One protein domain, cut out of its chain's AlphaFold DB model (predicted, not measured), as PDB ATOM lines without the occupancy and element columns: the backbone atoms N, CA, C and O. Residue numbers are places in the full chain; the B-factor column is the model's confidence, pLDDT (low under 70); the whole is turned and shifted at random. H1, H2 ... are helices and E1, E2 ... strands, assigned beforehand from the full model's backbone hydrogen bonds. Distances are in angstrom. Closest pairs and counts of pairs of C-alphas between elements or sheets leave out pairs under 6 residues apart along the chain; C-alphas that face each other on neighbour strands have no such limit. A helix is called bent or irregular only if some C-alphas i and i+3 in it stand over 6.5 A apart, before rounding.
ATOM      1  N   GLU A  21     279.213  50.481 107.558       73.75
ATOM      2  CA  GLU A  21     280.171  51.310 108.310       73.75
ATOM      3  C   GLU A  21     281.258  50.478 108.998       73.75
ATOM      4  O   GLU A  21     282.448  50.742 108.821       73.75
ATOM      5  N   THR A  22     280.859  49.423 109.712       75.38
ATOM      6  CA  THR A  22     281.782  48.495 110.385       75.38
ATOM      7  C   THR A  22     282.728  47.802 109.385       75.38
ATOM      8  O   THR A  22     283.947  47.879 109.569       75.38
ATOM      9  N   PRO A  23     282.232  47.197 108.286       82.31
ATOM     10  CA  PRO A  23     283.103  46.630 107.258       82.31
ATOM     11  C   PRO A  23     284.046  47.644 106.608       82.31
ATOM     12  O   PRO A  23     285.211  47.325 106.371       82.31
ATOM     13  N   LEU A  24     283.587  48.872 106.342       87.25
ATOM     14  CA  LEU A  24     284.426  49.923 105.757       87.25
ATOM     15  C   LEU A  24     285.527  50.387 106.714       87.25
ATOM     16  O   LEU A  24     286.668  50.559 106.287       87.25
ATOM     17  N   ALA A  25     285.224  50.554 108.001       86.81
ATOM     18  CA  ALA A  25     286.224  50.895 109.007       86.81
ATOM     19  C   ALA A  25     287.267  49.775 109.169       86.81
ATOM     20  O   ALA A  25     288.468  50.047 109.207       86.81
ATOM     21  N   ALA A  26     286.841  48.509 109.162       88.75
ATOM     22  CA  ALA A  26     287.764  47.377 109.163       88.75
ATOM     23  C   ALA A  26     288.625  47.327 107.888       88.75
ATOM     24  O   ALA A  26     289.829  47.092 107.974       88.75
ATOM     25  N   ALA A  27     288.046  47.614 106.718       93.25
ATOM     26  CA  ALA A  27     288.781  47.712 105.458       93.25
ATOM     27  C   ALA A  27     289.831  48.831 105.492       93.25
ATOM     28  O   ALA A  27     290.964  48.625 105.059       93.25
ATOM     29  N   PHE A  28     289.475  49.995 106.045       94.44
ATOM     30  CA  PHE A  28     290.379  51.129 106.226       94.44
ATOM     31  C   PHE A  28     291.568  50.754 107.118       94.44
ATOM     32  O   PHE A  28     292.720  50.926 106.716       94.44
ATOM     33  N   ILE A  29     291.301  50.183 108.299       94.50
ATOM     34  CA  ILE A  29     292.349  49.716 109.218       94.50
ATOM     35  C   ILE A  29     293.207  48.641 108.543       94.50
ATOM     36  O   ILE A  29     294.425  48.666 108.675       94.50
ATOM     37  N   GLY A  30     292.595  47.734 107.778       95.88
ATOM     38  CA  GLY A  30     293.296  46.707 107.010       95.88
ATOM     39  C   GLY A  30     294.272  47.275 105.995       95.88
ATOM     40  O   GLY A  30     295.445  46.907 105.990       95.88
ATOM     41  N   TYR A  31     293.788  48.190 105.159       97.38
ATOM     42  CA  TYR A  31     294.573  48.814 104.101       97.38
ATOM     43  C   TYR A  31     295.753  49.599 104.678       97.38
ATOM     44  O   TYR A  31     296.910  49.343 104.346       97.38
ATOM     45  N   TYR A  32     295.474  50.543 105.581       97.62
ATOM     46  CA  TYR A  32     296.511  51.406 106.143       97.62
ATOM     47  C   TYR A  32     297.409  50.668 107.132       97.62
ATOM     48  O   TYR A  32     298.606  50.945 107.176       97.62
ATOM     49  N   GLY A  33     296.870  49.702 107.880       97.62
ATOM     50  CA  GLY A  33     297.636  48.828 108.765       97.62
ATOM     51  C   GLY A  33     298.645  47.989 107.989       97.62
ATOM     52  O   GLY A  33     299.814  47.971 108.362       97.62
ATOM     53  N   CYS A  34     298.231  47.389 106.867       97.44
ATOM     54  CA  CYS A  34     299.119  46.675 105.946       97.44
ATOM     55  C   CYS A  34     300.234  47.589 105.413       97.44
ATOM     56  O   CYS A  34     301.410  47.262 105.551       97.44
ATOM     57  N   CYS A  35     299.885  48.757 104.862       96.69
ATOM     58  CA  CYS A  35     300.858  49.713 104.318       96.69
ATOM     59  C   CYS A  35     301.869  50.201 105.368       96.69
ATOM     60  O   CYS A  35     303.073  50.263 105.111       96.69
ATOM     61  N   CYS A  36     301.378  50.564 106.555       97.44
ATOM     62  CA  CYS A  36     302.216  51.038 107.651       97.44
ATOM     63  C   CYS A  36     303.119  49.914 108.173       97.44
ATOM     64  O   CYS A  36     304.316  50.124 108.366       97.44
ATOM     65  N   GLY A  37     302.563  48.709 108.328       96.94
ATOM     66  CA  GLY A  37     303.305  47.524 108.737       96.94
ATOM     67  C   GLY A  37     304.433  47.175 107.767       96.94
ATOM     68  O   GLY A  37     305.569  46.985 108.196       96.94
ATOM     69  N   ASP A  38     304.164  47.174 106.461       94.94
ATOM     70  CA  ASP A  38     305.179  46.928 105.430       94.94
ATOM     71  C   ASP A  38     306.296  47.988 105.436       94.94
ATOM     72  O   ASP A  38     307.489  47.666 105.430       94.94
ATOM     73  N   THR A  39     305.923  49.261 105.569       95.38
ATOM     74  CA  THR A  39     306.887  50.370 105.653       95.38
ATOM     75  C   THR A  39     307.783  50.237 106.885       95.38
ATOM     76  O   THR A  39     309.003  50.341 106.798       95.38
ATOM     77  N   TRP A  40     307.206  49.964 108.057       96.62
ATOM     78  CA  TRP A  40     307.992  49.808 109.282       96.62
ATOM     79  C   TRP A  40     308.851  48.545 109.236       96.62
ATOM     80  O   TRP A  40     309.994  48.565 109.690       96.62
ATOM     81  N   SER A  41     308.338  47.459 108.655       95.06
ATOM     82  CA  SER A  41     309.088  46.220 108.449       95.06
ATOM     83  C   SER A  41     310.321  46.435 107.577       95.06
ATOM     84  O   SER A  41     311.402  45.962 107.923       95.06
ATOM     85  N   SER A  42     310.187  47.162 106.469       91.62
ATOM     86  CA  SER A  42     311.282  47.399 105.525       91.62
ATOM     87  C   SER A  42     312.318  48.390 106.066       91.62
ATOM     88  O   SER A  42     313.513  48.108 105.985       91.62
ATOM     89  N   GLU A  43     311.894  49.482 106.704       93.38
ATOM     90  CA  GLU A  43     312.811  50.492 107.254       93.38
ATOM     91  C   GLU A  43     313.505  50.017 108.543       93.38
ATOM     92  O   GLU A  43     314.725  50.121 108.687       93.38
ATOM     93  N   LEU A  44     312.755  49.430 109.484       93.00
ATOM     94  CA  LEU A  44     313.316  48.959 110.758       93.00
ATOM     95  C   LEU A  44     313.908  47.552 110.648       93.00
ATOM     96  O   LEU A  44     314.854  47.219 111.363       93.00
ATOM     97  N   GLY A  45     313.405  46.711 109.746       89.12
ATOM     98  CA  GLY A  45     313.912  45.353 109.550       89.12
ATOM     99  C   GLY A  45     315.329  45.314 108.983       89.12
ATOM    100  O   GLY A  45     316.069  44.383 109.307       89.12
ATOM    101  N   VAL A  46     315.743  46.330 108.217       87.62
ATOM    102  CA  VAL A  46     317.124  46.480 107.717       87.62
ATOM    103  C   VAL A  46     318.127  46.696 108.856       87.62
ATOM    104  O   VAL A  46     319.284  46.300 108.735       87.62
ATOM    105  N   LEU A  47     317.683  47.238 109.994       89.50
ATOM    106  CA  LEU A  47     318.510  47.415 111.194       89.50
ATOM    107  C   LEU A  47     318.685  46.114 111.999       89.50
ATOM    108  O   LEU A  47     319.357  46.106 113.035       89.50
ATOM    109  N   SER A  48     318.078  45.003 111.565       89.88
ATOM    110  CA  SER A  48     318.195  43.732 112.273       89.88
ATOM    111  C   SER A  48     319.632  43.215 112.258       89.88
ATOM    112  O   SER A  48     320.274  43.125 111.216       89.88
ATOM    113  N   ARG A  49     320.120  42.784 113.427       87.75
ATOM    114  CA  ARG A  49     321.430  42.119 113.552       87.75
ATOM    115  C   ARG A  49     321.444  40.715 112.943       87.75
ATOM    116  O   ARG A  49     322.515  40.180 112.676       87.75
ATOM    117  N   LYS A  50     320.272  40.090 112.785       90.06
ATOM    118  CA  LYS A  50     320.137  38.756 112.191       90.06
ATOM    119  C   LYS A  50     319.963  38.882 110.682       90.06
ATOM    120  O   LYS A  50     319.229  39.752 110.221       90.06
ATOM    121  N   MET A  51     320.590  37.975 109.935       91.31
ATOM    122  CA  MET A  51     320.390  37.872 108.488       91.31
ATOM    123  C   MET A  51     318.895  37.673 108.178       91.31
ATOM    124  O   MET A  51     318.251  36.839 108.830       91.31
ATOM    125  N   PRO A  52     318.329  38.409 107.203       93.38
ATOM    126  CA  PRO A  52     316.968  38.169 106.752       93.38
ATOM    127  C   PRO A  52     316.843  36.777 106.145       93.38
ATOM    128  O   PRO A  52     317.804  36.224 105.606       93.38
ATOM    129  N   ARG A  53     315.644  36.208 106.233       94.50
ATOM    130  CA  ARG A  53     315.315  34.902 105.663       94.50
ATOM    131  C   ARG A  53     314.248  35.064 104.603       94.50
ATOM    132  O   ARG A  53     313.268  35.763 104.823       94.50
ATOM    133  N   LEU A  54     314.428  34.422 103.458       93.56
ATOM    134  CA  LEU A  54     313.457  34.497 102.375       93.56
ATOM    135  C   LEU A  54     312.179  33.754 102.781       93.56
ATOM    136  O   LEU A  54     312.243  32.563 103.083       93.56
ATOM    137  N   ILE A  55     311.027  34.423 102.745       94.44
ATOM    138  CA  ILE A  55     309.752  33.871 103.236       94.44
ATOM    139  C   ILE A  55     309.336  32.561 102.546       94.44
ATOM    140  O   ILE A  55     308.702  31.710 103.159       94.44
ATOM    141  N   THR A  56     309.738  32.356 101.289       92.00
ATOM    142  CA  THR A  56     309.390  31.160 100.507       92.00
ATOM    143  C   THR A  56     310.241  29.934 100.832       92.00
ATOM    144  O   THR A  56     309.776  28.813 100.658       92.00
ATOM    145  N   THR A  57     311.492  30.116 101.270       91.19
ATOM    146  CA  THR A  57     312.442  28.999 101.474       91.19
ATOM    147  C   THR A  57     312.962  28.885 102.901       91.19
ATOM    148  O   THR A  57     313.586  27.885 103.244       91.19
ATOM    149  N   GLY A  58     312.783  29.920 103.722       90.62
ATOM    150  CA  GLY A  58     313.354  30.029 105.063       90.62
ATOM    151  C   GLY A  58     314.881  30.176 105.100       90.62
ATOM    152  O   GLY A  58     315.450  30.273 106.188       90.62
ATOM    153  N   LYS A  59     315.556  30.197 103.942       92.62
ATOM    154  CA  LYS A  59     317.014  30.334 103.843       92.62
ATOM    155  C   LYS A  59     317.437  31.783 104.035       92.62
ATOM    156  O   LYS A  59     316.711  32.704 103.668       92.62
ATOM    157  N   GLU A  60     318.630  31.971 104.584       93.69
ATOM    158  CA  GLU A  60     319.214  33.300 104.755       93.69
ATOM    159  C   GLU A  60     319.478  33.955 103.396       93.69
ATOM    160  O   GLU A  60     319.954  33.317 102.454       93.69
ATOM    161  N   CYS A  61     319.140  35.235 103.295       89.56
ATOM    162  CA  CYS A  61     319.331  36.048 102.106       89.56
ATOM    163  C   CYS A  61     320.075  37.338 102.457       89.56
ATOM    164  O   CYS A  61     320.158  37.749 103.614       89.56
ATOM    165  N   LYS A  62     320.623  38.006 101.441       87.94
ATOM    166  CA  LYS A  62     321.282  39.300 101.642       87.94
ATOM    167  C   LYS A  62     320.241  40.366 102.026       87.94
ATOM    168  O   LYS A  62     319.129  40.330 101.488       87.94
ATOM    169  N   PRO A  63     320.583  41.335 102.892       86.88
ATOM    170  CA  PRO A  63     319.733  42.498 103.142       86.88
ATOM    171  C   PRO A  63     319.322  43.201 101.841       86.88
ATOM    172  O   PRO A  63     320.129  43.329 100.915       86.88
ATOM    173  N   GLY A  64     318.057  43.619 101.764       84.00
ATOM    174  CA  GLY A  64     317.465  44.227 100.565       84.00
ATOM    175  C   GLY A  64     316.997  43.234  99.490       84.00
ATOM    176  O   GLY A  64     316.701  43.652  98.376       84.00
ATOM    177  N   THR A  65     316.948  41.930  99.786       88.94
ATOM    178  CA  THR A  65     316.281  40.941  98.916       88.94
ATOM    179  C   THR A  65     314.765  41.040  99.101       88.94
ATOM    180  O   THR A  65     314.299  40.990 100.241       88.94
ATOM    181  N   ASN A  66     313.990  41.131  98.013       90.31
ATOM    182  CA  ASN A  66     312.526  41.163  98.103       90.31
ATOM    183  C   ASN A  66     312.008  39.873  98.756       90.31
ATOM    184  O   ASN A  66     312.432  38.768  98.402       90.31
ATOM    185  N   GLY A  67     311.101  40.026  99.720       90.06
ATOM    186  CA  GLY A  67     310.561  38.922 100.514       90.06
ATOM    187  C   GLY A  67     311.504  38.352 101.575       90.06
ATOM    188  O   GLY A  67     311.236  37.280 102.126       90.06
ATOM    189  N   GLY A  68     312.613  39.038 101.862       92.69
ATOM    190  CA  GLY A  68     313.439  38.769 103.032       92.69
ATOM    191  C   GLY A  68     312.782  39.311 104.299       92.69
ATOM    192  O   GLY A  68     312.594  40.515 104.429       92.69
ATOM    193  N   VAL A  69     312.486  38.434 105.256       95.31
ATOM    194  CA  VAL A  69     311.867  38.791 106.538       95.31
ATOM    195  C   VAL A  69     312.859  38.655 107.692       95.31
ATOM    196  O   VAL A  69     313.693  37.746 107.722       95.31
ATOM    197  N   THR A  70     312.770  39.558 108.669       95.81
ATOM    198  CA  THR A  70     313.526  39.490 109.931       95.81
ATOM    199  C   THR A  70     312.562  39.502 111.110       95.81
ATOM    200  O   THR A  70     311.459  40.032 111.017       95.81
ATOM    201  N   THR A  71     312.978  38.968 112.261       95.19
ATOM    202  CA  THR A  71     312.152  39.033 113.480       95.19
ATOM    203  C   THR A  71     311.884  40.474 113.910       95.19
ATOM    204  O   THR A  71     310.795  40.775 114.381       95.19
ATOM    205  N   LEU A  72     312.864  41.368 113.721       96.19
ATOM    206  CA  LEU A  72     312.698  42.794 114.002       96.19
ATOM    207  C   LEU A  72     311.679  43.429 113.049       96.19
ATOM    208  O   LEU A  72     310.813  44.154 113.514       96.19
ATOM    209  N   GLY A  73     311.745  43.104 111.754       96.38
ATOM    210  CA  GLY A  73     310.779  43.567 110.757       96.38
ATOM    211  C   GLY A  73     309.355  43.101 111.063       96.38
ATOM    212  O   GLY A  73     308.430  43.898 111.002       96.38
ATOM    213  N   LEU A  74     309.167  41.854 111.511       96.69
ATOM    214  CA  LEU A  74     307.841  41.352 111.904       96.69
ATOM    215  C   LEU A  74     307.270  42.076 113.130       96.69
ATOM    216  O   LEU A  74     306.090  42.419 113.146       96.69
ATOM    217  N   VAL A  75     308.099  42.340 114.144       97.50
ATOM    218  CA  VAL A  75     307.679  43.120 115.320       97.50
ATOM    219  C   VAL A  75     307.383  44.568 114.930       97.50
ATOM    220  O   VAL A  75     306.368  45.115 115.351       97.50
ATOM    221  N   ALA A  76     308.228  45.173 114.095       97.56
ATOM    222  CA  ALA A  76     308.014  46.509 113.554       97.56
ATOM    223  C   ALA A  76     306.714  46.591 112.741       97.56
ATOM    224  O   ALA A  76     305.959  47.545 112.888       97.56
ATOM    225  N   SER A  77     306.416  45.560 111.954       97.50
ATOM    226  CA  SER A  77     305.188  45.458 111.173       97.50
ATOM    227  C   SER A  77     303.940  45.395 112.052       97.50
ATOM    228  O   SER A  77     302.997  46.167 111.872       97.50
ATOM    229  N   ALA A  78     303.965  44.527 113.068       98.12
ATOM    230  CA  ALA A  78     302.906  44.436 114.066       98.12
ATOM    231  C   ALA A  78     302.705  45.774 114.800       98.12
ATOM    232  O   ALA A  78     301.570  46.204 114.997       98.12
ATOM    233  N   ALA A  79     303.796  46.459 115.157       98.19
ATOM    234  CA  ALA A  79     303.753  47.771 115.796       98.19
ATOM    235  C   ALA A  79     303.189  48.865 114.870       98.19
ATOM    236  O   ALA A  79     302.397  49.686 115.325       98.19
ATOM    237  N   GLY A  80     303.533  48.851 113.579       97.94
ATOM    238  CA  GLY A  80     302.992  49.782 112.585       97.94
ATOM    239  C   GLY A  80     301.489  49.591 112.380       97.94
ATOM    240  O   GLY A  80     300.724  50.555 112.406       97.94
ATOM    241  N   GLY A  81     301.040  48.337 112.279       97.94
ATOM    242  CA  GLY A  81     299.619  48.000 112.239       97.94
ATOM    243  C   GLY A  81     298.872  48.403 113.517       97.94
ATOM    244  O   GLY A  81     297.800  49.010 113.453       97.94
ATOM    245  N   PHE A  82     299.460  48.136 114.687       97.94
ATOM    246  CA  PHE A  82     298.922  48.577 115.973       97.94
ATOM    247  C   PHE A  82     298.804  50.103 116.040       97.94
ATOM    248  O   PHE A  82     297.776  50.605 116.482       97.94
ATOM    249  N   ALA A  83     299.808  50.847 115.567       98.12
ATOM    250  CA  ALA A  83     299.786  52.307 115.554       98.12
ATOM    251  C   ALA A  83     298.619  52.861 114.720       98.12
ATOM    252  O   ALA A  83     297.978  53.825 115.136       98.12
ATOM    253  N   VAL A  84     298.289  52.224 113.590       97.81
ATOM    254  CA  VAL A  84     297.110  52.584 112.782       97.81
ATOM    255  C   VAL A  84     295.812  52.307 113.539       97.81
ATOM    256  O   VAL A  84     294.952  53.185 113.614       97.81
ATOM    257  N   GLY A  85     295.673  51.122 114.143       94.69
ATOM    258  CA  GLY A  85     294.505  50.793 114.969       94.69
ATOM    259  C   GLY A  85     294.352  51.740 116.164       94.69
ATOM    260  O   GLY A  85     293.250  52.186 116.474       94.69
ATOM    261  N   PHE A  86     295.465  52.105 116.801       95.38
ATOM    262  CA  PHE A  86     295.508  53.040 117.921       95.38
ATOM    263  C   PHE A  86     295.103  54.452 117.504       95.38
ATOM    264  O   PHE A  86     294.268  55.066 118.164       95.38
ATOM    265  N   ALA A  87     295.616  54.945 116.375       95.06
ATOM    266  CA  ALA A  87     295.211  56.235 115.825       95.06
ATOM    267  C   ALA A  87     293.710  56.268 115.492       95.06
ATOM    268  O   ALA A  87     293.039  57.249 115.808       95.06
ATOM    269  N   PHE A  88     293.171  55.185 114.918       91.44
ATOM    270  CA  PHE A  88     291.737  55.052 114.656       91.44
ATOM    271  C   PHE A  88     290.918  55.099 115.957       91.44
ATOM    272  O   PHE A  88     289.960  55.864 116.061       91.44
ATOM    273  N   TRP A  89     291.330  54.337 116.973       88.44
ATOM    274  CA  TRP A  89     290.667  54.290 118.278       88.44
ATOM    275  C   TRP A  89     290.680  55.652 118.993       88.44
ATOM    276  O   TRP A  89     289.634  56.135 119.431       88.44
ATOM    277  N   CYS A  90     291.831  56.331 119.040       90.62
ATOM    278  CA  CYS A  90     291.939  57.682 119.597       90.62
ATOM    279  C   CYS A  90     291.115  58.708 118.807       90.62
ATOM    280  O   CYS A  90     290.486  59.579 119.407       90.62
ATOM    281  N   GLY A  91     291.089  58.599 117.475       87.31
ATOM    282  CA  GLY A  91     290.268  59.450 116.615       87.31
ATOM    283  C   GLY A  91     288.774  59.314 116.913       87.31
ATOM    284  O   GLY A  91     288.079  60.324 117.016       87.31
ATOM    285  N   GLY A  92     288.294  58.086 117.139       83.81
ATOM    286  CA  GLY A  92     286.907  57.818 117.539       83.81
ATOM    287  C   GLY A  92     286.535  58.420 118.899       83.81
ATOM    288  O   GLY A  92     285.421  58.904 119.081       83.81
ATOM    289  N   LEU A  93     287.488  58.473 119.836       84.75
ATOM    290  CA  LEU A  93     287.300  59.082 121.157       84.75
ATOM    291  C   LEU A  93     287.338  60.614 121.147       84.75
ATOM    292  O   LEU A  93     286.808  61.239 122.066       84.75
ATOM    293  N   PHE A  94     287.927  61.236 120.125       85.44
ATOM    294  CA  PHE A  94     288.158  62.679 120.106       85.44
ATOM    295  C   PHE A  94     286.855  63.490 120.186       85.44
ATOM    296  O   PHE A  94     286.694  64.331 121.072       85.44
ATOM    297  N   VAL A  95     285.894  63.215 119.298       78.56
ATOM    298  CA  VAL A  95     284.623  63.960 119.241       78.56
ATOM    299  C   VAL A  95     283.780  63.774 120.514       78.56
ATOM    300  O   VAL A  95     283.354  64.785 121.081       78.56
ATOM    301  N   PRO A  96     283.552  62.547 121.025       83.00
ATOM    302  CA  PRO A  96     282.797  62.338 122.263       83.00
ATOM    303  C   PRO A  96     283.417  63.026 123.482       83.00
ATOM    304  O   PRO A  96     282.693  63.601 124.292       83.00
ATOM    305  N   VAL A  97     284.750  63.007 123.598       84.19
ATOM    306  CA  VAL A  97     285.466  63.640 124.716       84.19
ATOM    307  C   VAL A  97     285.329  65.161 124.664       84.19
ATOM    308  O   VAL A  97     285.001  65.775 125.677       84.19
ATOM    309  N   VAL A  98     285.513  65.774 123.491       86.69
ATOM    310  CA  VAL A  98     285.411  67.237 123.327       86.69
ATOM    311  C   VAL A  98     283.973  67.735 123.506       86.69
ATOM    312  O   VAL A  98     283.755  68.821 124.034       86.69
ATOM    313  N   THR A  99     282.982  66.941 123.097       83.31
ATOM    314  CA  THR A  99     281.555  67.288 123.230       83.31
ATOM    315  C   THR A  99     280.959  66.932 124.595       83.31
ATOM    316  O   THR A  99     279.801  67.253 124.851       83.31
ATOM    317  N   GLY A 100     281.723  66.280 125.483       86.25
ATOM    318  CA  GLY A 100     281.256  65.859 126.806       86.25
ATOM    319  C   GLY A 100     280.253  64.698 126.784       86.25
ATOM    320  O   GLY A 100     279.594  64.433 127.789       86.25
ATOM    321  N   ASN A 101     280.120  63.986 125.661       85.00
ATOM    322  CA  ASN A 101     279.212  62.848 125.538       85.00
ATOM    323  C   ASN A 101     279.857  61.576 126.115       85.00
ATOM    324  O   ASN A 101     280.436  60.760 125.396       85.00
ATOM    325  N   VAL A 102     279.751  61.419 127.439       85.44
ATOM    326  CA  VAL A 102     280.368  60.314 128.197       85.44
ATOM    327  C   VAL A 102     279.886  58.944 127.718       85.44
ATOM    328  O   VAL A 102     280.697  58.030 127.574       85.44
ATOM    329  N   THR A 103     278.592  58.796 127.426       82.44
ATOM    330  CA  THR A 103     278.028  57.533 126.928       82.44
ATOM    331  C   THR A 103     278.707  57.120 125.631       82.44
ATOM    332  O   THR A 103     279.190  55.999 125.517       82.44
ATOM    333  N   LEU A 104     278.819  58.043 124.676       77.38
ATOM    334  CA  LEU A 104     279.448  57.763 123.392       77.38
ATOM    335  C   LEU A 104     280.960  57.512 123.522       77.38
ATOM    336  O   LEU A 104     281.509  56.661 122.824       77.38
ATOM    337  N   ALA A 105     281.635  58.198 124.448       80.12
ATOM    338  CA  ALA A 105     283.050  57.968 124.732       80.12
ATOM    339  C   ALA A 105     283.302  56.547 125.266       80.12
ATOM    340  O   ALA A 105     284.211  55.866 124.796       80.12
ATOM    341  N   LEU A 106     282.471  56.067 126.199       81.69
ATOM    342  CA  LEU A 106     282.567  54.702 126.732       81.69
ATOM    343  C   LEU A 106     282.311  53.642 125.653       81.69
ATOM    344  O   LEU A 106     282.980  52.611 125.627       81.69
ATOM    345  N   GLN A 107     281.387  53.917 124.734       78.38
ATOM    346  CA  GLN A 107     281.092  53.038 123.606       78.38
ATOM    347  C   GLN A 107     282.288  52.899 122.651       78.38
ATOM    348  O   GLN A 107     282.646  51.784 122.283       78.38
ATOM    349  N   PHE A 108     282.955  54.001 122.296       77.38
ATOM    350  CA  PHE A 108     284.190  53.945 121.502       77.38
ATOM    351  C   PHE A 108     285.354  53.314 122.271       77.38
ATOM    352  O   PHE A 108     286.137  52.558 121.697       77.38
ATOM    353  N   ALA A 109     285.460  53.557 123.580       80.56
ATOM    354  CA  ALA A 109     286.493  52.937 124.406       80.56
ATOM    355  C   ALA A 109     286.382  51.400 124.394       80.56
ATOM    356  O   ALA A 109     287.403  50.714 124.353       80.56
ATOM    357  N   ALA A 110     285.158  50.860 124.335       80.81
ATOM    358  CA  ALA A 110     284.904  49.425 124.211       80.81
ATOM    359  C   ALA A 110     285.365  48.820 122.866       80.81
ATOM    360  O   ALA A 110     285.557  47.607 122.784       80.81
ATOM    361  N   GLN A 111     285.634  49.635 121.837       79.06
ATOM    362  CA  GLN A 111     286.127  49.191 120.524       79.06
ATOM    363  C   GLN A 111     287.635  48.890 120.501       79.06
ATOM    364  O   GLN A 111     288.255  48.875 119.441       79.06
ATOM    365  N   TRP A 112     288.249  48.582 121.645       80.75
ATOM    366  CA  TRP A 112     289.655  48.171 121.728       80.75
ATOM    367  C   TRP A 112     290.071  47.008 120.795       80.75
ATOM    368  O   TRP A 112     291.252  46.966 120.434       80.75
ATOM    369  N   PRO A 113     289.194  46.083 120.328       85.38
ATOM    370  CA  PRO A 113     289.627  45.038 119.400       85.38
ATOM    371  C   PRO A 113     290.176  45.567 118.065       85.38
ATOM    372  O   PRO A 113     290.939  44.859 117.406       85.38
ATOM    373  N   VAL A 114     289.876  46.817 117.679       85.44
ATOM    374  CA  VAL A 114     290.477  47.469 116.498       85.44
ATOM    375  C   VAL A 114     292.005  47.544 116.577       85.44
ATOM    376  O   VAL A 114     292.676  47.527 115.547       85.44
ATOM    377  N   LEU A 115     292.569  47.560 117.790       91.50
ATOM    378  CA  LEU A 115     294.014  47.523 118.023       91.50
ATOM    379  C   LEU A 115     294.612  46.180 117.592       91.50
ATOM    380  O   LEU A 115     295.654  46.136 116.940       91.50
ATOM    381  N   VAL A 116     293.929  45.082 117.932       91.69
ATOM    382  CA  VAL A 116     294.338  43.716 117.576       91.69
ATOM    383  C   VAL A 116     294.163  43.485 116.080       91.69
ATOM    384  O   VAL A 116     295.041  42.905 115.444       91.69
ATOM    385  N   ILE A 117     293.069  43.988 115.501       91.56
ATOM    386  CA  ILE A 117     292.840  43.946 114.052       91.56
ATOM    387  C   ILE A 117     293.930  44.726 113.316       91.56
ATOM    388  O   ILE A 117     294.506  44.196 112.371       91.56
ATOM    389  N   GLY A 118     294.258  45.942 113.762       95.75
ATOM    390  CA  GLY A 118     295.342  46.740 113.190       95.75
ATOM    391  C   GLY A 118     296.687  46.021 113.270       95.75
ATOM    392  O   GLY A 118     297.377  45.893 112.259       95.75
ATOM    393  N   LEU A 119     297.033  45.476 114.440       97.44
ATOM    394  CA  LEU A 119     298.249  44.682 114.641       97.44
ATOM    395  C   LEU A 119     298.314  43.493 113.674       97.44
ATOM    396  O   LEU A 119     299.331  43.284 113.009       97.44
ATOM    397  N   GLY A 120     297.221  42.733 113.577       96.31
ATOM    398  CA  GLY A 120     297.101  41.602 112.664       96.31
ATOM    399  C   GLY A 120     297.215  42.024 111.200       96.31
ATOM    400  O   GLY A 120     297.930  41.373 110.442       96.31
ATOM    401  N   ALA A 121     296.583  43.134 110.814       96.62
ATOM    402  CA  ALA A 121     296.650  43.685 109.465       96.62
ATOM    403  C   ALA A 121     298.077  44.078 109.070       96.62
ATOM    404  O   ALA A 121     298.501  43.763 107.963       96.62
ATOM    405  N   GLY A 122     298.834  44.706 109.977       97.62
ATOM    406  CA  GLY A 122     300.250  44.996 109.750       97.62
ATOM    407  C   GLY A 122     301.052  43.716 109.525       97.62
ATOM    408  O   GLY A 122     301.646  43.523 108.462       97.62
ATOM    409  N   LEU A 123     300.998  42.791 110.488       97.06
ATOM    410  CA  LEU A 123     301.782  41.556 110.448       97.06
ATOM    411  C   LEU A 123     301.444  40.701 109.218       97.06
ATOM    412  O   LEU A 123     302.336  40.392 108.426       97.06
ATOM    413  N   VAL A 124     300.167  40.351 109.029       96.38
ATOM    414  CA  VAL A 124     299.705  39.517 107.908       96.38
ATOM    415  C   VAL A 124     299.910  40.235 106.579       96.38
ATOM    416  O   VAL A 124     300.410  39.621 105.639       96.38
ATOM    417  N   GLY A 125     299.615  41.535 106.515       95.38
ATOM    418  CA  GLY A 125     299.821  42.355 105.325       95.38
ATOM    419  C   GLY A 125     301.272  42.354 104.852       95.38
ATOM    420  O   GLY A 125     301.544  42.017 103.702       95.38
ATOM    421  N   SER A 126     302.229  42.600 105.754       95.06
ATOM    422  CA  SER A 126     303.661  42.568 105.410       95.06
ATOM    423  C   SER A 126     304.172  41.177 105.014       95.06
ATOM    424  O   SER A 126     305.100  41.054 104.214       95.06
ATOM    425  N   LEU A 127     303.571  40.107 105.550       95.94
ATOM    426  CA  LEU A 127     303.903  38.736 105.161       95.94
ATOM    427  C   LEU A 127     303.370  38.426 103.762       95.94
ATOM    428  O   LEU A 127     304.081  37.818 102.962       95.94
ATOM    429  N   MET A 128     302.147  38.864 103.452       95.38
ATOM    430  CA  MET A 128     301.587  38.778 102.104       95.38
ATOM    431  C   MET A 128     302.441  39.568 101.109       95.38
ATOM    432  O   MET A 128     302.741  39.048 100.035       95.38
ATOM    433  N   ASP A 129     302.887  40.772 101.483       93.75
ATOM    434  CA  ASP A 129     303.771  41.596 100.652       93.75
ATOM    435  C   ASP A 129     305.097  40.894 100.395       93.75
ATOM    436  O   ASP A 129     305.477  40.669  99.249       93.75
ATOM    437  N   SER A 130     305.727  40.388 101.453       93.31
ATOM    438  CA  SER A 130     306.966  39.623 101.351       93.31
ATOM    439  C   SER A 130     306.812  38.375 100.475       93.31
ATOM    440  O   SER A 130     307.724  38.033  99.718       93.31
ATOM    441  N   LEU A 131     305.672  37.680 100.546       94.06
ATOM    442  CA  LEU A 131     305.401  36.490  99.739       94.06
ATOM    443  C   LEU A 131     305.256  36.838  98.253       94.06
ATOM    444  O   LEU A 131     305.875  36.188  97.402       94.06
ATOM    445  N   LEU A 132     304.483  37.878  97.932       91.81
ATOM    446  CA  LEU A 132     304.353  38.375  96.562       91.81
ATOM    447  C   LEU A 132     305.667  38.985  96.058       91.81
ATOM    448  O   LEU A 132     306.033  38.796  94.902       91.81
ATOM    449  N   GLY A 133     306.430  39.642  96.925       91.00
ATOM    450  CA  GLY A 133     307.741  40.198  96.625       91.00
ATOM    451  C   GLY A 133     308.767  39.121  96.280       91.00
ATOM    452  O   GLY A 133     309.449  39.221  95.262       91.00
ATOM    453  N   ALA A 134     308.827  38.037  97.058       89.94
ATOM    454  CA  ALA A 134     309.722  36.910  96.787       89.94
ATOM    455  C   ALA A 134     309.410  36.188  95.464       89.94
ATOM    456  O   ALA A 134     310.302  35.583  94.862       89.94
ATOM    457  N   THR A 135     308.146  36.209  95.030       88.62
ATOM    458  CA  THR A 135     307.664  35.445  93.871       88.62
ATOM    459  C   THR A 135     307.601  36.289  92.595       88.62
ATOM    460  O   THR A 135     308.099  35.860  91.553       88.62
ATOM    461  N   ILE A 136     307.052  37.502  92.662       90.56
ATOM    462  CA  ILE A 136     306.661  38.313  91.496       90.56
ATOM    463  C   ILE A 136     307.604  39.503  91.238       90.56
ATOM    464  O   ILE A 136     307.621  40.012  90.113       90.56
ATOM    465  N   GLN A 137     308.399  39.938  92.226       88.25
ATOM    466  CA  GLN A 137     309.317  41.079  92.078       88.25
ATOM    467  C   GLN A 137     310.764  40.650  91.838       88.25
ATOM    468  O   GLN A 137     311.287  39.747  92.488       88.25
ATOM    469  N   PHE A 138     311.469  41.385  90.982       88.31
ATOM    470  CA  PHE A 138     312.845  41.058  90.632       88.31
ATOM    471  C   PHE A 138     313.803  41.422  91.767       88.31
ATOM    472  O   PHE A 138     313.814  42.557  92.242       88.31
ATOM    473  N   SER A 139     314.671  40.485  92.138       87.56
ATOM    474  CA  SER A 139     315.808  40.720  93.027       87.56
ATOM    475  C   SER A 139     317.098  40.257  92.363       87.56
ATOM    476  O   SER A 139     317.244  39.087  91.998       87.56
ATOM    477  N   GLY A 140     318.059  41.168  92.227       87.56
ATOM    478  CA  GLY A 140     319.385  40.873  91.692       87.56
ATOM    479  C   GLY A 140     320.498  41.477  92.538       87.56
ATOM    480  O   GLY A 140     320.287  42.450  93.254       87.56
ATOM    481  N   TYR A 141     321.697  40.908  92.461       90.44
ATOM    482  CA  TYR A 141     322.880  41.421  93.143       90.44
ATOM    483  C   TYR A 141     323.760  42.184  92.155       90.44
ATOM    484  O   TYR A 141     324.204  41.625  91.155       90.44
ATOM    485  N   CYS A 142     324.025  43.460  92.428       90.06
ATOM    486  CA  CYS A 142     324.943  44.266  91.627       90.06
ATOM    487  C   CYS A 142     326.374  44.098  92.154       90.06
ATOM    488  O   CYS A 142     326.649  44.454  93.304       90.06
ATOM    489  N   SER A 143     327.283  43.581  91.323       88.81
ATOM    490  CA  SER A 143     328.680  43.329  91.707       88.81
ATOM    491  C   SER A 143     329.469  44.619  91.965       88.81
ATOM    492  O   SER A 143     330.233  44.681  92.926       88.81
ATOM    493  N   GLU A 144     329.232  45.670  91.176       89.88
ATOM    494  CA  GLU A 144     329.899  46.975  91.319       89.88
ATOM    495  C   GLU A 144     329.486  47.698  92.601       89.88
ATOM    496  O   GLU A 144     330.321  48.139  93.386       89.88
ATOM    497  N   ARG A 145     328.172  47.792  92.843       85.12
ATOM    498  CA  ARG A 145     327.613  48.482  94.018       85.12
ATOM    499  C   ARG A 145     327.612  47.610  95.274       85.12
ATOM    500  O   ARG A 145     327.185  48.073  96.327       85.12
ATOM    501  N   ARG A 146     328.020  46.342  95.142       87.19
ATOM    502  CA  ARG A 146     328.041  45.301  96.182       87.19
ATOM    503  C   ARG A 146     326.742  45.192  96.990       87.19
ATOM    504  O   ARG A 146     326.773  44.823  98.162       87.19
ATOM    505  N   ARG A 147     325.594  45.463  96.363       87.12
ATOM    506  CA  ARG A 147     324.276  45.528  97.020       87.12
ATOM    507  C   ARG A 147     323.181  44.865  96.192       87.12
ATOM    508  O   ARG A 147     323.309  44.754  94.971       87.12
ATOM    509  N   MET A 148     322.106  44.456  96.862       87.56
ATOM    510  CA  MET A 148     320.887  44.005  96.190       87.56
ATOM    511  C   MET A 148     320.207  45.181  95.480       87.56
ATOM    512  O   MET A 148     320.237  46.317  95.954       87.56
ATOM    513  N   VAL A 149     319.636  44.912  94.310       87.75
ATOM    514  CA  VAL A 149     318.911  45.870  93.480       87.75
ATOM    515  C   VAL A 149     317.629  45.238  92.947       87.75
ATOM    516  O   VAL A 149     317.594  44.061  92.585       87.75
ATOM    517  N   SER A 150     316.585  46.056  92.849       82.75
ATOM    518  CA  SER A 150     315.251  45.631  92.409       82.75
ATOM    519  C   SER A 150     315.023  45.802  90.903       82.75
ATOM    520  O   SER A 150     313.909  45.632  90.420       82.75
ATOM    521  N   LYS A 151     316.062  46.180  90.142       84.44
ATOM    522  CA  LYS A 151     316.002  46.357  88.685       84.44
ATOM    523  C   LYS A 151     317.151  45.616  87.990       84.44
ATOM    524  O   LYS A 151     318.263  45.618  88.526       84.44
ATOM    525  N   PRO A 152     316.912  45.022  86.807       84.31
ATOM    526  CA  PRO A 152     317.972  44.443  85.988       84.31
ATOM    527  C   PRO A 152     318.989  45.496  85.533       84.31
ATOM    528  O   PRO A 152     318.662  46.673  85.384       84.31
ATOM    529  N   GLY A 153     320.217  45.058  85.274       86.81
ATOM    530  CA  GLY A 153     321.288  45.902  84.758       86.81
ATOM    531  C   GLY A 153     322.495  45.073  84.312       86.81
ATOM    532  O   GLY A 153     322.572  43.890  84.647       86.81
ATOM    533  N   PRO A 154     323.448  45.675  83.581       86.06
ATOM    534  CA  PRO A 154     324.581  44.960  82.988       86.06
ATOM    535  C   PRO A 154     325.493  44.288  84.025       86.06
ATOM    536  O   PRO A 154     326.086  43.254  83.743       86.06
ATOM    537  N   THR A 155     325.564  44.828  85.246       88.62
ATOM    538  CA  THR A 155     326.372  44.287  86.355       88.62
ATOM    539  C   THR A 155     325.539  43.577  87.425       88.62
ATOM    540  O   THR A 155     326.006  43.367  88.547       88.62
ATOM    541  N   VAL A 156     324.288  43.224  87.105       89.50
ATOM    542  CA  VAL A 156     323.318  42.651  88.047       89.50
ATOM    543  C   VAL A 156     323.090  41.173  87.751       89.50
ATOM    544  O   VAL A 156     322.532  40.817  86.716       89.50
ATOM    545  N   THR A 157     323.438  40.304  88.696       86.19
ATOM    546  CA  THR A 157     323.106  38.878  88.625       86.19
ATOM    547  C   THR A 157     321.751  38.617  89.276       86.19
ATOM    548  O   THR A 157     321.523  38.941  90.444       86.19
ATOM    549  N   LYS A 158     320.812  38.039  88.521       85.19
ATOM    550  CA  LYS A 158     319.485  37.692  89.045       85.19
ATOM    551  C   LYS A 158     319.618  36.678  90.187       85.19
ATOM    552  O   LYS A 158     320.289  35.665  90.035       85.19
ATOM    553  N   THR A 159     318.958  36.954  91.308       80.00
ATOM    554  CA  THR A 159     318.944  36.089  92.497       80.00
ATOM    555  C   THR A 159     317.574  35.441  92.705       80.00
ATOM    556  O   THR A 159     317.507  34.235  92.923       80.00
ATOM    557  N   SER A 160     316.475  36.201  92.605       75.56
ATOM    558  CA  SER A 160     315.116  35.675  92.811       75.56
ATOM    559  C   SER A 160     314.026  36.503  92.111       75.56
ATOM    560  O   SER A 160     314.277  37.606  91.619       75.56
ATOM    561  N   GLY A 161     312.826  35.913  92.050       78.81
ATOM    562  CA  GLY A 161     311.581  36.536  91.602       78.81
ATOM    563  C   GLY A 161     311.404  36.707  90.089       78.81
ATOM    564  O   GLY A 161     312.317  36.498  89.278       78.81
ATOM    565  N   LEU A 162     310.183  37.051  89.694       77.69
ATOM    566  CA  LEU A 162     309.831  37.465  88.332       77.69
ATOM    567  C   LEU A 162     310.048  38.980  88.182       77.69
ATOM    568  O   LEU A 162     310.171  39.682  89.168       77.69
ATOM    569  N   ASN A 163     310.148  39.511  86.964       82.38
ATOM    570  CA  ASN A 163     310.172  40.967  86.749       82.38
ATOM    571  C   ASN A 163     308.809  41.422  86.222       82.38
ATOM    572  O   ASN A 163     308.721  41.947  85.115       82.38
ATOM    573  N   PHE A 164     307.747  41.090  86.962       80.06
ATOM    574  CA  PHE A 164     306.375  41.293  86.497       80.06
ATOM    575  C   PHE A 164     305.722  42.517  87.144       80.06
ATOM    576  O   PHE A 164     305.170  43.350  86.431       80.06
ATOM    577  N   LEU A 165     305.835  42.670  88.470       79.38
ATOM    578  CA  LEU A 165     305.283  43.820  89.200       79.38
ATOM    579  C   LEU A 165     306.375  44.682  89.838       79.38
ATOM    580  O   LEU A 165     307.414  44.185  90.279       79.38
ATOM    581  N   SER A 166     306.106  45.987  89.915       86.94
ATOM    582  CA  SER A 166     306.886  46.936  90.712       86.94
ATOM    583  C   SER A 166     306.548  46.808  92.201       86.94
ATOM    584  O   SER A 166     305.509  46.256  92.561       86.94
ATOM    585  N   ASN A 167     307.400  47.359  93.072       86.94
ATOM    586  CA  ASN A 167     307.135  47.391  94.513       86.94
ATOM    587  C   ASN A 167     305.796  48.078  94.829       86.94
ATOM    588  O   ASN A 167     304.926  47.467  95.432       86.94
ATOM    589  N   SER A 168     305.556  49.262  94.263       88.00
ATOM    590  CA  SER A 168     304.295  49.985  94.459       88.00
ATOM    591  C   SER A 168     303.055  49.194  94.023       88.00
ATOM    592  O   SER A 168     302.007  49.318  94.648       88.00
ATOM    593  N   ALA A 169     303.155  48.378  92.967       89.44
ATOM    594  CA  ALA A 169     302.038  47.553  92.510       89.44
ATOM    595  C   ALA A 169     301.754  46.385  93.462       89.44
ATOM    596  O   ALA A 169     300.591  46.081  93.716       89.44
ATOM    597  N   VAL A 170     302.794  45.746  94.007       90.38
ATOM    598  CA  VAL A 170     302.619  44.682  95.004       90.38
ATOM    599  C   VAL A 170     302.015  45.245  96.285       90.38
ATOM    600  O   VAL A 170     300.988  44.722  96.702       90.38
ATOM    601  N   ASN A 171     302.542  46.359  96.804       92.19
ATOM    602  CA  ASN A 171     302.004  47.027  97.992       92.19
ATOM    603  C   ASN A 171     300.531  47.424  97.808       92.19
ATOM    604  O   ASN A 171     299.721  47.280  98.720       92.19
ATOM    605  N   PHE A 172     300.159  47.904  96.616       93.00
ATOM    606  CA  PHE A 172     298.763  48.213  96.307       93.00
ATOM    607  C   PHE A 172     297.883  46.957  96.346       93.00
ATOM    608  O   PHE A 172     296.845  46.950  97.003       93.00
ATOM    609  N   VAL A 173     298.311  45.877  95.683       94.56
ATOM    610  CA  VAL A 173     297.564  44.612  95.655       94.56
ATOM    611  C   VAL A 173     297.423  44.024  97.058       94.56
ATOM    612  O   VAL A 173     296.324  43.627  97.437       94.56
ATOM    613  N   THR A 174     298.495  43.983  97.850       94.62
ATOM    614  CA  THR A 174     298.463  43.425  99.208       94.62
ATOM    615  C   THR A 174     297.604  44.252 100.147       94.62
ATOM    616  O   THR A 174     296.755  43.681 100.832       94.62
ATOM    617  N   ALA A 175     297.718  45.580 100.113       95.62
ATOM    618  CA  ALA A 175     296.872  46.461 100.908       95.62
ATOM    619  C   ALA A 175     295.389  46.331 100.528       95.62
ATOM    620  O   ALA A 175     294.535  46.213 101.409       95.62
ATOM    621  N   SER A 176     295.062  46.282  99.228       96.62
ATOM    622  CA  SER A 176     293.690  46.047  98.761       96.62
ATOM    623  C   SER A 176     293.154  44.681  99.189       96.62
ATOM    624  O   SER A 176     292.012  44.593  99.637       96.62
ATOM    625  N   LEU A 177     293.961  43.620  99.104       95.81
ATOM    626  CA  LEU A 177     293.562  42.291  99.575       95.81
ATOM    627  C   LEU A 177     293.315  42.283 101.086       95.81
ATOM    628  O   LEU A 177     292.285  41.774 101.517       95.81
ATOM    629  N   CYS A 178     294.197  42.890 101.885       95.50
ATOM    630  CA  CYS A 178     293.997  43.039 103.328       95.50
ATOM    631  C   CYS A 178     292.690  43.779 103.646       95.50
ATOM    632  O   CYS A 178     291.929  43.342 104.511       95.50
ATOM    633  N   ALA A 179     292.396  44.858 102.917       95.25
ATOM    634  CA  ALA A 179     291.158  45.613 103.073       95.25
ATOM    635  C   ALA A 179     289.921  44.752 102.775       95.25
ATOM    636  O   ALA A 179     288.987  44.723 103.572       95.25
ATOM    637  N   LEU A 180     289.928  44.011 101.661       95.00
ATOM    638  CA  LEU A 180     288.822  43.132 101.267       95.00
ATOM    639  C   LEU A 180     288.633  41.969 102.245       95.00
ATOM    640  O   LEU A 180     287.499  41.646 102.592       95.00
ATOM    641  N   ILE A 181     289.725  41.361 102.716       93.12
ATOM    642  CA  ILE A 181     289.683  40.273 103.701       93.12
ATOM    643  C   ILE A 181     289.012  40.753 104.985       93.12
ATOM    644  O   ILE A 181     288.137  40.063 105.497       93.12
ATOM    645  N   LEU A 182     289.369  41.934 105.494       90.88
ATOM    646  CA  LEU A 182     288.731  42.467 106.698       90.88
ATOM    647  C   LEU A 182     287.301  42.954 106.440       90.88
ATOM    648  O   LEU A 182     286.423  42.713 107.269       90.88
ATOM    649  N   TYR A 183     287.033  43.560 105.282       89.44
ATOM    650  CA  TYR A 183     285.683  43.958 104.885       89.44
ATOM    651  C   TYR A 183     284.730  42.757 104.895       89.44
ATOM    652  O   TYR A 183     283.740  42.743 105.618       89.44
ATOM    653  N   TYR A 184     285.047  41.702 104.143       87.19
ATOM    654  CA  TYR A 184     284.199  40.514 104.085       87.19
ATOM    655  C   TYR A 184     284.281  39.683 105.365       87.19
ATOM    656  O   TYR A 184     283.277  39.117 105.786       87.19
ATOM    657  N   GLY A 185     285.442  39.637 106.021       83.69
ATOM    658  CA  GLY A 185     285.629  38.929 107.284       83.69
ATOM    659  C   GLY A 185     284.705  39.450 108.380       83.69
ATOM    660  O   GLY A 185     284.099  38.650 109.083       83.69
ATOM    661  N   THR A 186     284.512  40.768 108.476       76.50
ATOM    662  CA  THR A 186     283.543  41.346 109.424       76.50
ATOM    663  C   THR A 186     282.092  41.005 109.076       76.50
ATOM    664  O   THR A 186     281.298  40.776 109.983       76.50
ATOM    665  N   ILE A 187     281.751  40.886 107.787       75.75
ATOM    666  CA  ILE A 187     280.414  40.468 107.334       75.75
ATOM    667  C   ILE A 187     280.151  38.986 107.651       75.75
ATOM    668  O   ILE A 187     279.071  38.644 108.130       75.75
ATOM    669  N   PHE A 188     281.119  38.101 107.380       70.94
ATOM    670  CA  PHE A 188     280.970  36.647 107.532       70.94
ATOM    671  C   PHE A 188     281.124  36.156 108.968       70.94
ATOM    672  O   PHE A 188     280.418  35.235 109.366       70.94
TER     673      PHE A 188
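This is residues 21 to 188 of the 193 residues of an uncharacterized protein of Micromonas commoda (strain RCC299 / NOUM17 / CCMP2709) (UniProt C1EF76). The model is a long rod: four long helices, H1, H2, H4 and H5, form an up-and-down bundle whose helices cross at steep angles, H1 and H4 in its middle. At one end H2 runs on past the others and the short H3 folds back on it; at the other end, beyond H4, is a small antiparallel sheet in the order E2, E1, E3. The 168 printed residues, mostly helix, hold five named helices and three named strands in the order H1, H2, H3, H4, E1, E2, E3, H5. The whole is only just compact, close to loose, with a radius of gyration of the C-alphas of 18.6 A and spans of 64 by 31 by 24 A.

In the sheet E1, residues 139 to 142, is the inner strand. E2, residues 147 to 149, forms a hairpin with it; N 149 and O 140 are 2.8 A apart, within hydrogen-bond range. E3, residues 156 to 160, is its other antiparallel neighbour, with N 141 and O 157 at 2.8 A. H4, residues 113 to 136, only grazes the sheet, with residues 133 to 136. H1, residues 21 to 45, touches H4 at a steep tilt of 57 degrees, the same way; their closest C-alphas, of Gly 37 and Gly 122, are 4.1 A apart. H2, residues 71 to 99, forms a helical hairpin with H1, closest at the C-alphas of Gly 37 and Ser 77, 3.7 A. H2 also touches H4, closest at the C-alphas of Gly 81 and Gly 122, 4.0 A. H5, residues 167 to 188, touches H1, closest at the C-alphas of Ala 27 and Ala 179, 4.0 A, and is apart from H2. H3, residues 102 to 109, touches H2 with residues 89 to 97 of H2 alone, at a shallow tilt of 11 degrees, opposite ways; the closest C-alphas, of Pro 96 and Ala 105, are 5.0 A apart. In H1, H3, H4 and H5 every O i to N i+4 pair is within hydrogen-bond range; in H2 23 of 25 are.

H1 begins at C-alpha 21 (280.171, 51.310, 108.310) and is 34.3 A long. H2, 42.8 A, is only just irregular, its C-alphas 92 and 95 being 6.8 A apart. H4 is 33.4 A long, and H5, 31.1 A, ends at C-alpha 188 (280.970, 36.647, 107.532). H3 is 10.3 A, E1 9.9 A, E2 6.4 A and E3 11.8 A.

The C-alphas of Thr 103 and Pro 154, the two farthest apart, are separated by 65.2 A. The link from H1 to H2, residues 46 to 70, is long; within it residues 53 to 54 pair antiparallel with residues 68 to 69. The printed part has no cut, and no printed residue is under 70 in pLDDT.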